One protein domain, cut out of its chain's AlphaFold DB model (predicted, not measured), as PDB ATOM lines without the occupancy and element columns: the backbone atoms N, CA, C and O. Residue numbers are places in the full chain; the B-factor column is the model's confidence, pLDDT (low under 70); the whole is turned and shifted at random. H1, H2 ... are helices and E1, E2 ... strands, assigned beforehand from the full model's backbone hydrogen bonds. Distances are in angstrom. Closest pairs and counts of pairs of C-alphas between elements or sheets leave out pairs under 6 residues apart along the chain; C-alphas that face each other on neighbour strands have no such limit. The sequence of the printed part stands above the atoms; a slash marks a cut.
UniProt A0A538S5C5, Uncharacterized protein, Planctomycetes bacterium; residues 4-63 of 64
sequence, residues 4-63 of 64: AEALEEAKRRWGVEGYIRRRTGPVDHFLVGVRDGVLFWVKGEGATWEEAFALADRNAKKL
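AT A GLANCE: This is residues 4 to 63 of the 64 residues of an uncharacterized protein of Planctomycetes bacterium (UniProt A0A538S5C5). A strongly twisted three-stranded sheet has both helices, H1 and H2, over one face; its other face is bare. The printed part has 60 residues, mixed class, in the order H1, E1, E2, E3, H2. The sheet E1 E2 E3 is a meander, each strand the antiparallel neighbour of the one before. It is compact, radius of gyration of the C-alphas 10.8 A, spanning 31 by 26 by 21 A.

HOW THE PARTS SIT: H1, residues 4 to 14, is over E1, residues 18 to 23, and E2, residues 29 to 36; the closest C-alphas of H1 and E1, Lys 11 and Gly 18, are 4.1 A apart. In the hairpin E1 and E2, N 21 and O 31 are within hydrogen-bond range at 2.9 A. E2 and E3, residues 39 to 46, form a hairpin with N 34 and O 41 at 3.0 A. H2, residues 49 to 62, runs across E3 at 79 degrees on the local plane; their closest C-alphas, Glu 45 and Ala 52, are 4.0 A apart. In H1 and H2 every O i to N i+4 pair is within hydrogen-bond range.

IN THESE COORDINATES: H1, 15.4 A long, begins at C-alpha 4 (25.852, -6.462, 36.725). E1, E2 and E3 measure 17.0 A, 20.6 A and 19.5 A. H2, 20.4 A, ends at C-alpha 62 (12.347, -28.577, 47.199).

THE WHOLE: The printed part has no cut, its four links are tight, and no printed residue is under 70 in pLDDT.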
ATOM      1  N   ALA A   4      26.714  -7.526  36.211       98.00
ATOM      2  CA  ALA A   4      25.852  -6.462  36.725       98.00
ATOM      3  C   ALA A   4      24.380  -6.897  36.736       98.00
ATOM      4  O   ALA A   4      23.698  -6.749  37.748       98.00
ATOM      5  N   GLU A   5      23.915  -7.502  35.643       98.31
ATOM      6  CA  GLU A   5      22.569  -8.072  35.540       98.31
ATOM      7  C   GLU A   5      22.344  -9.175  36.582       98.31
ATOM      8  O   GLU A   5      21.303  -9.208  37.234       98.31
ATOM      9  N   ALA A   6      23.333 -10.052  36.780       98.19
ATOM     10  CA  ALA A   6      23.256 -11.126  37.763       98.19
ATOM     11  C   ALA A   6      23.199 -10.596  39.199       98.19
ATOM     12  O   ALA A   6      22.459 -11.130  40.025       98.19
ATOM     13  N   LEU A   7      23.948  -9.535  39.509       98.38
ATOM     14  CA  LEU A   7      23.911  -8.916  40.829       98.38
ATOM     15  C   LEU A   7      22.566  -8.238  41.093       98.38
ATOM     16  O   LEU A   7      21.994  -8.426  42.166       98.38
ATOM     17  N   GLU A   8      22.044  -7.479  40.129       98.50
ATOM     18  CA  GLU A   8      20.731  -6.843  40.263       98.50
ATOM     19  C   GLU A   8      19.614  -7.884  40.381       98.50
ATOM     20  O   GLU A   8      18.728  -7.745  41.222       98.50
ATOM     21  N   GLU A   9      19.698  -8.989  39.639       98.50
ATOM     22  CA  GLU A   9      18.759 -10.100  39.766       98.50
ATOM     23  C   GLU A   9      18.851 -10.788  41.139       98.50
ATOM     24  O   GLU A   9      17.824 -11.066  41.764       98.50
ATOM     25  N   ALA A  10      20.061 -11.021  41.657       98.25
ATOM     26  CA  ALA A  10      20.251 -11.573  42.998       98.25
ATOM     27  C   ALA A  10      19.643 -10.652  44.066       98.25
ATOM     28  O   ALA A  10      18.934 -11.126  44.958       98.25
ATOM     29  N   LYS A  11      19.858  -9.334  43.946       98.25
ATOM     30  CA  LYS A  11      19.271  -8.346  44.857       98.25
ATOM     31  C   LYS A  11      17.755  -8.269  44.746       98.25
ATOM     32  O   LYS A  11      17.061  -8.182  45.755       98.25
ATOM     33  N   ARG A  12      17.213  -8.354  43.529       98.31
ATOM     34  CA  ARG A  12      15.765  -8.396  43.293       98.31
ATOM     35  C   ARG A  12      15.121  -9.604  43.975       98.31
ATOM     36  O   ARG A  12      14.017  -9.487  44.499       98.31
ATOM     37  N   ARG A  13      15.793 -10.762  43.968       97.12
ATOM     38  CA  ARG A  13      15.277 -12.011  44.557       97.12
ATOM     39  C   ARG A  13      15.430 -12.085  46.071       97.12
ATOM     40  O   ARG A  13      14.558 -12.652  46.727       97.12
ATOM     41  N   TRP A  14      16.534 -11.580  46.618       97.00
ATOM     42  CA  TRP A  14      16.900 -11.816  48.021       97.00
ATOM     43  C   TRP A  14      17.206 -10.545  48.822       97.00
ATOM     44  O   TRP A  14      17.723 -10.630  49.933       97.00
ATOM     45  N   GLY A  15      16.851  -9.373  48.294       97.31
ATOM     46  CA  GLY A  15      17.073  -8.081  48.938       97.31
ATOM     47  C   GLY A  15      18.516  -7.596  48.818       97.31
ATOM     48  O   GLY A  15      19.306  -8.125  48.044       97.31
ATOM     49  N   VAL A  16      18.881  -6.581  49.601       96.69
ATOM     50  CA  VAL A  16      20.224  -5.963  49.569       96.69
ATOM     51  C   VAL A  16      21.369  -6.962  49.799       96.69
ATOM     52  O   VAL A  16      22.468  -6.763  49.287       96.69
ATOM     53  N   GLU A  17      21.082  -8.075  50.476       97.94
ATOM     54  CA  GLU A  17      22.018  -9.172  50.742       97.94
ATOM     55  C   GLU A  17      22.191 -10.150  49.561       97.94
ATOM     56  O   GLU A  17      23.000 -11.081  49.619       97.94
ATOM     57  N   GLY A  18      21.437  -9.968  48.474       98.25
ATOM     58  CA  GLY A  18      21.595 -10.729  47.240       98.25
ATOM     59  C   GLY A  18      22.999 -10.561  46.663       98.25
ATOM     60  O   GLY A  18      23.481  -9.447  46.453       98.25
ATOM     61  N   TYR A  19      23.671 -11.682  46.408       98.38
ATOM     62  CA  TYR A  19      25.084 -11.690  46.062       98.38
ATOM     63  C   TYR A  19      25.419 -12.737  45.003       98.38
ATOM     64  O   TYR A  19      24.812 -13.809  44.925       98.38
ATOM     65  N   ILE A  20      26.446 -12.424  44.216       98.06
ATOM     66  CA  ILE A  20      27.009 -13.305  43.197       98.06
ATOM     67  C   ILE A  20      28.502 -13.498  43.438       98.06
ATOM     68  O   ILE A  20      29.184 -12.632  43.990       98.06
ATOM     69  N   ARG A  21      29.036 -14.637  43.002       96.88
ATOM     70  CA  ARG A  21      30.475 -14.898  43.023       96.88
ATOM     71  C   ARG A  21      30.877 -15.734  41.823       96.88
ATOM     72  O   ARG A  21      30.374 -16.839  41.647       96.88
ATOM     73  N   ARG A  22      31.833 -15.230  41.048       94.50
ATOM     74  CA  ARG A  22      32.517 -16.002  40.011       94.50
ATOM     75  C   ARG A  22      33.779 -16.617  40.603       94.50
ATOM     76  O   ARG A  22      34.598 -15.909  41.189       94.50
ATOM     77  N   ARG A  23      33.932 -17.931  40.470       91.19
ATOM     78  CA  ARG A  23      35.176 -18.647  40.753       91.19
ATOM     79  C   ARG A  23      35.838 -18.953  39.420       91.19
ATOM     80  O   ARG A  23      35.318 -19.759  38.659       91.19
ATOM     81  N   THR A  24      36.954 -18.292  39.153       86.38
ATOM     82  CA  THR A  24      37.775 -18.567  37.974       86.38
ATOM     83  C   THR A  24      38.750 -19.693  38.300       86.38
ATOM     84  O   THR A  24      39.439 -19.645  39.322       86.38
ATOM     85  N   GLY A  25      38.795 -20.708  37.446       82.75
ATOM     86  CA  GLY A  25      39.631 -21.898  37.588       82.75
ATOM     87  C   GLY A  25      39.814 -22.580  36.231       82.75
ATOM     88  O   GLY A  25      39.616 -21.934  35.207       82.75
ATOM     89  N   PRO A  26      40.153 -23.881  36.185       85.69
ATOM     90  CA  PRO A  26      40.163 -24.638  34.928       85.69
ATOM     91  C   PRO A  26      38.811 -24.613  34.201       85.69
ATOM     92  O   PRO A  26      38.759 -24.733  32.982       85.69
ATOM     93  N   VAL A  27      37.726 -24.447  34.964       81.19
ATOM     94  CA  VAL A  27      36.369 -24.197  34.480       81.19
ATOM     95  C   VAL A  27      35.788 -23.067  35.324       81.19
ATOM     96  O   VAL A  27      35.900 -23.097  36.554       81.19
ATOM     97  N   ASP A  28      35.189 -22.070  34.676       87.62
ATOM     98  CA  ASP A  28      34.503 -20.988  35.374       87.62
ATOM     99  C   ASP A  28      33.243 -21.515  36.065       87.62
ATOM    100  O   ASP A  28      32.421 -22.208  35.467       87.62
ATOM    101  N   HIS A  29      33.091 -21.167  37.342       92.62
ATOM    102  CA  HIS A  29      31.925 -21.513  38.149       92.62
ATOM    103  C   HIS A  29      31.228 -20.250  38.647       92.62
ATOM    104  O   HIS A  29      31.838 -19.372  39.269       92.62
ATOM    105  N   PHE A  30      29.923 -20.191  38.421       97.62
ATOM    106  CA  PHE A  30      29.058 -19.067  38.743       97.62
ATOM    107  C   PHE A  30      28.172 -19.438  39.927       97.62
ATOM    108  O   PHE A  30      27.448 -20.424  39.870       97.62
ATOM    109  N   LEU A  31      28.247 -18.669  41.014       97.81
ATOM    110  CA  LEU A  31      27.522 -18.923  42.259       97.81
ATOM    111  C   LEU A  31      26.579 -17.763  42.574       97.81
ATOM    112  O   LEU A  31      27.012 -16.609  42.598       97.81
ATOM    113  N   VAL A  32      25.327 -18.068  42.906       98.44
ATOM    114  CA  VAL A  32      24.312 -17.080  43.304       98.44
ATOM    115  C   VAL A  32      23.744 -17.424  44.677       98.44
ATOM    116  O   VAL A  32      23.564 -18.596  45.023       98.44
ATOM    117  N   GLY A  33      23.460 -16.410  45.488       98.00
ATOM    118  CA  GLY A  33      22.910 -16.632  46.818       98.00
ATOM    119  C   GLY A  33      22.800 -15.370  47.659       98.00
ATOM    120  O   GLY A  33      22.655 -14.269  47.136       98.00
ATOM    121  N   VAL A  34      22.878 -15.550  48.974       97.88
ATOM    122  CA  VAL A  34      22.763 -14.469  49.962       97.88
ATOM    123  C   VAL A  34      24.068 -14.346  50.724       97.88
ATOM    124  O   VAL A  34      24.614 -15.348  51.194       97.88
ATOM    125  N   ARG A  35      24.587 -13.127  50.836       97.06
ATOM    126  CA  ARG A  35      25.743 -12.824  51.673       97.06
ATOM    127  C   ARG A  35      25.257 -12.329  53.030       97.06
ATOM    128  O   ARG A  35      24.360 -11.516  53.083       97.06
ATOM    129  N   ASP A  36      25.850 -12.831  54.103       94.00
ATOM    130  CA  ASP A  36      25.601 -12.360  55.467       94.00
ATOM    131  C   ASP A  36      26.963 -12.107  56.124       94.00
ATOM    132  O   ASP A  36      27.682 -13.033  56.520       94.00
ATOM    133  N   GLY A  37      27.396 -10.845  56.082       90.62
ATOM    134  CA  GLY A  37      28.743 -10.428  56.467       90.62
ATOM    135  C   GLY A  37      29.843 -11.151  55.674       90.62
ATOM    136  O   GLY A  37      30.102 -10.863  54.496       90.62
ATOM    137  N   VAL A  38      30.533 -12.083  56.340       90.81
ATOM    138  CA  VAL A  38      31.605 -12.910  55.749       90.81
ATOM    139  C   VAL A  38      31.094 -14.223  55.151       90.81
ATOM    140  O   VAL A  38      31.792 -14.838  54.342       90.81
ATOM    141  N   LEU A  39      29.886 -14.651  55.521       95.31
ATOM    142  CA  LEU A  39      29.287 -15.890  55.043       95.31
ATOM    143  C   LEU A  39      28.591 -15.665  53.701       95.31
ATOM    144  O   LEU A  39      28.024 -14.607  53.434       95.31
ATOM    145  N   PHE A  40      28.640 -16.679  52.838       96.31
ATOM    146  CA  PHE A  40      27.919 -16.685  51.570       96.31
ATOM    147  C   PHE A  40      27.122 -17.976  51.442       96.31
ATOM    148  O   PHE A  40      27.674 -19.045  51.177       96.31
ATOM    149  N   TRP A  41      25.817 -17.846  51.642       96.31
ATOM    150  CA  TRP A  41      24.844 -18.917  51.538       96.31
ATOM    151  C   TRP A  41      24.481 -19.117  50.071       96.31
ATOM    152  O   TRP A  41      23.625 -18.420  49.518       96.31
ATOM    153  N   VAL A  42      25.171 -20.061  49.431       96.88
ATOM    154  CA  VAL A  42      24.943 -20.413  48.028       96.88
ATOM    155  C   VAL A  42      23.560 -21.042  47.888       96.88
ATOM    156  O   VAL A  42      23.238 -22.023  48.555       96.88
ATOM    157  N   LYS A  43      22.742 -20.470  47.005       97.50
ATOM    158  CA  LYS A  43      21.421 -21.001  46.652       97.50
ATOM    159  C   LYS A  43      21.471 -21.802  45.357       97.50
ATOM    160  O   LYS A  43      20.726 -22.772  45.223       97.50
ATOM    161  N   GLY A  44      22.359 -21.432  44.437       97.44
ATOM    162  CA  GLY A  44      22.578 -22.153  43.192       97.44
ATOM    163  C   GLY A  44      23.952 -21.891  42.590       97.44
ATOM    164  O   GLY A  44      24.625 -20.912  42.919       97.44
ATOM    165  N   GLU A  45      24.351 -22.799  41.711       97.00
ATOM    166  CA  GLU A  45      25.624 -22.797  41.005       97.00
ATOM    167  C   GLU A  45      25.460 -23.329  39.578       97.00
ATOM    168  O   GLU A  45      24.520 -24.078  39.303       97.00
ATOM    169  N   GLY A  46      26.351 -22.924  38.673       96.62
ATOM    170  CA  GLY A  46      26.330 -23.352  37.275       96.62
ATOM    171  C   GLY A  46      27.541 -22.874  36.474       96.62
ATOM    172  O   GLY A  46      28.396 -22.151  36.995       96.62
ATOM    173  N   ALA A  47      27.596 -23.265  35.200       95.81
ATOM    174  CA  ALA A  47      28.601 -22.794  34.244       95.81
ATOM    175  C   ALA A  47      28.228 -21.432  33.630       95.81
ATOM    176  O   ALA A  47      29.042 -20.807  32.956       95.81
ATOM    177  N   THR A  48      27.012 -20.947  33.889       96.88
ATOM    178  CA  THR A  48      26.541 -19.594  33.565       96.88
ATOM    179  C   THR A  48      25.716 -19.023  34.719       96.88
ATOM    180  O   THR A  48      25.249 -19.761  35.594       96.88
ATOM    181  N   TRP A  49      25.495 -17.704  34.727       97.88
ATOM    182  CA  TRP A  49      24.598 -17.070  35.698       97.88
ATOM    183  C   TRP A  49      23.167 -17.615  35.598       97.88
ATOM    184  O   TRP A  49      22.539 -17.893  36.619       97.88
ATOM    185  N   GLU A  50      22.668 -17.823  34.379       98.12
ATOM    186  CA  GLU A  50      21.344 -18.386  34.114       98.12
ATOM    187  C   GLU A  50      21.172 -19.779  34.724       98.12
ATOM    188  O   GLU A  50      20.163 -20.047  35.380       98.12
ATOM    189  N   GLU A  51      22.162 -20.656  34.555       97.81
ATOM    190  CA  GLU A  51      22.148 -21.990  35.157       97.81
ATOM    191  C   GLU A  51      22.160 -21.928  36.685       97.81
ATOM    192  O   GLU A  51      21.389 -22.639  37.335       97.81
ATOM    193  N   ALA A  52      22.977 -21.041  37.261       98.06
ATOM    194  CA  ALA A  52      23.053 -20.862  38.705       98.06
ATOM    195  C   ALA A  52      21.706 -20.405  39.296       98.06
ATOM    196  O   ALA A  52      21.249 -20.960  40.300       98.06
ATOM    197  N   PHE A  53      21.019 -19.455  38.650       98.38
ATOM    198  CA  PHE A  53      19.673 -19.039  39.054       98.38
ATOM    199  C   PHE A  53      18.630 -20.138  38.855       98.38
ATOM    200  O   PHE A  53      17.805 -20.362  39.743       98.38
ATOM    201  N   ALA A  54      18.684 -20.872  37.741       98.06
ATOM    202  CA  ALA A  54      17.778 -21.989  37.499       98.06
ATOM    203  C   ALA A  54      17.925 -23.085  38.569       98.06
ATOM    204  O   ALA A  54      16.925 -23.655  39.015       98.06
ATOM    205  N   LEU A  55      19.152 -23.370  39.019       97.94
ATOM    206  CA  LEU A  55      19.387 -24.295  40.126       97.94
ATOM    207  C   LEU A  55      18.868 -23.733  41.455       97.94
ATOM    208  O   LEU A  55      18.225 -24.469  42.205       97.94
ATOM    209  N   ALA A  56      19.070 -22.439  41.725       97.62
ATOM    210  CA  ALA A  56      18.524 -21.786  42.916       97.62
ATOM    211  C   ALA A  56      16.991 -21.902  42.991       97.62
ATOM    212  O   ALA A  56      16.451 -22.233  44.050       97.62
ATOM    213  N   ASP A  57      16.298 -21.725  41.865       97.50
ATOM    214  CA  ASP A  57      14.841 -21.874  41.783       97.50
ATOM    215  C   ASP A  57      14.390 -23.320  42.021       97.50
ATOM    216  O   ASP A  57      13.395 -23.567  42.706       97.50
ATOM    217  N   ARG A  58      15.134 -24.303  41.495       96.81
ATOM    218  CA  ARG A  58      14.873 -25.727  41.767       96.81
ATOM    219  C   ARG A  58      15.066 -26.062  43.244       96.81
ATOM    220  O   ARG A  58      14.266 -26.811  43.795       96.81
ATOM    221  N   ASN A  59      16.102 -25.516  43.879       94.44
ATOM    222  CA  ASN A  59      16.387 -25.748  45.293       94.44
ATOM    223  C   ASN A  59      15.321 -25.119  46.197       94.44
ATOM    224  O   ASN A  59      14.868 -25.772  47.132       94.44
ATOM    225  N   ALA A  60      14.857 -23.905  45.883       92.56
ATOM    226  CA  ALA A  60      13.780 -23.251  46.626       92.56
ATOM    227  C   ALA A  60      12.476 -24.069  46.604       92.56
ATOM    228  O   ALA A  60      11.827 -24.215  47.634       92.56
ATOM    229  N   LYS A  61      12.132 -24.669  45.455       90.56
ATOM    230  CA  LYS A  61      10.938 -25.520  45.307       90.56
ATOM    231  C   LYS A  61      10.997 -26.832  46.089       90.56
ATOM    232  O   LYS A  61       9.953 -27.397  46.367       90.56
ATOM    233  N   LYS A  62      12.189 -27.346  46.402       84.88
ATOM    234  CA  LYS A  62      12.347 -28.577  47.199       84.88
ATOM    235  C   LYS A  62      12.158 -28.349  48.701       84.88
ATOM    236  O   LYS A  62      12.027 -29.319  49.436       84.88
ATOM    237  N   LEU A  63      12.233 -27.096  49.146       73.56
ATOM    238  CA  LEU A  63      12.177 -26.703  50.555       73.56
ATOM    239  C   LEU A  63      10.811 -26.122  50.961       73.56
ATOM    240  O   LEU A  63      10.638 -25.787  52.131       73.56
TER     241      LEU A  63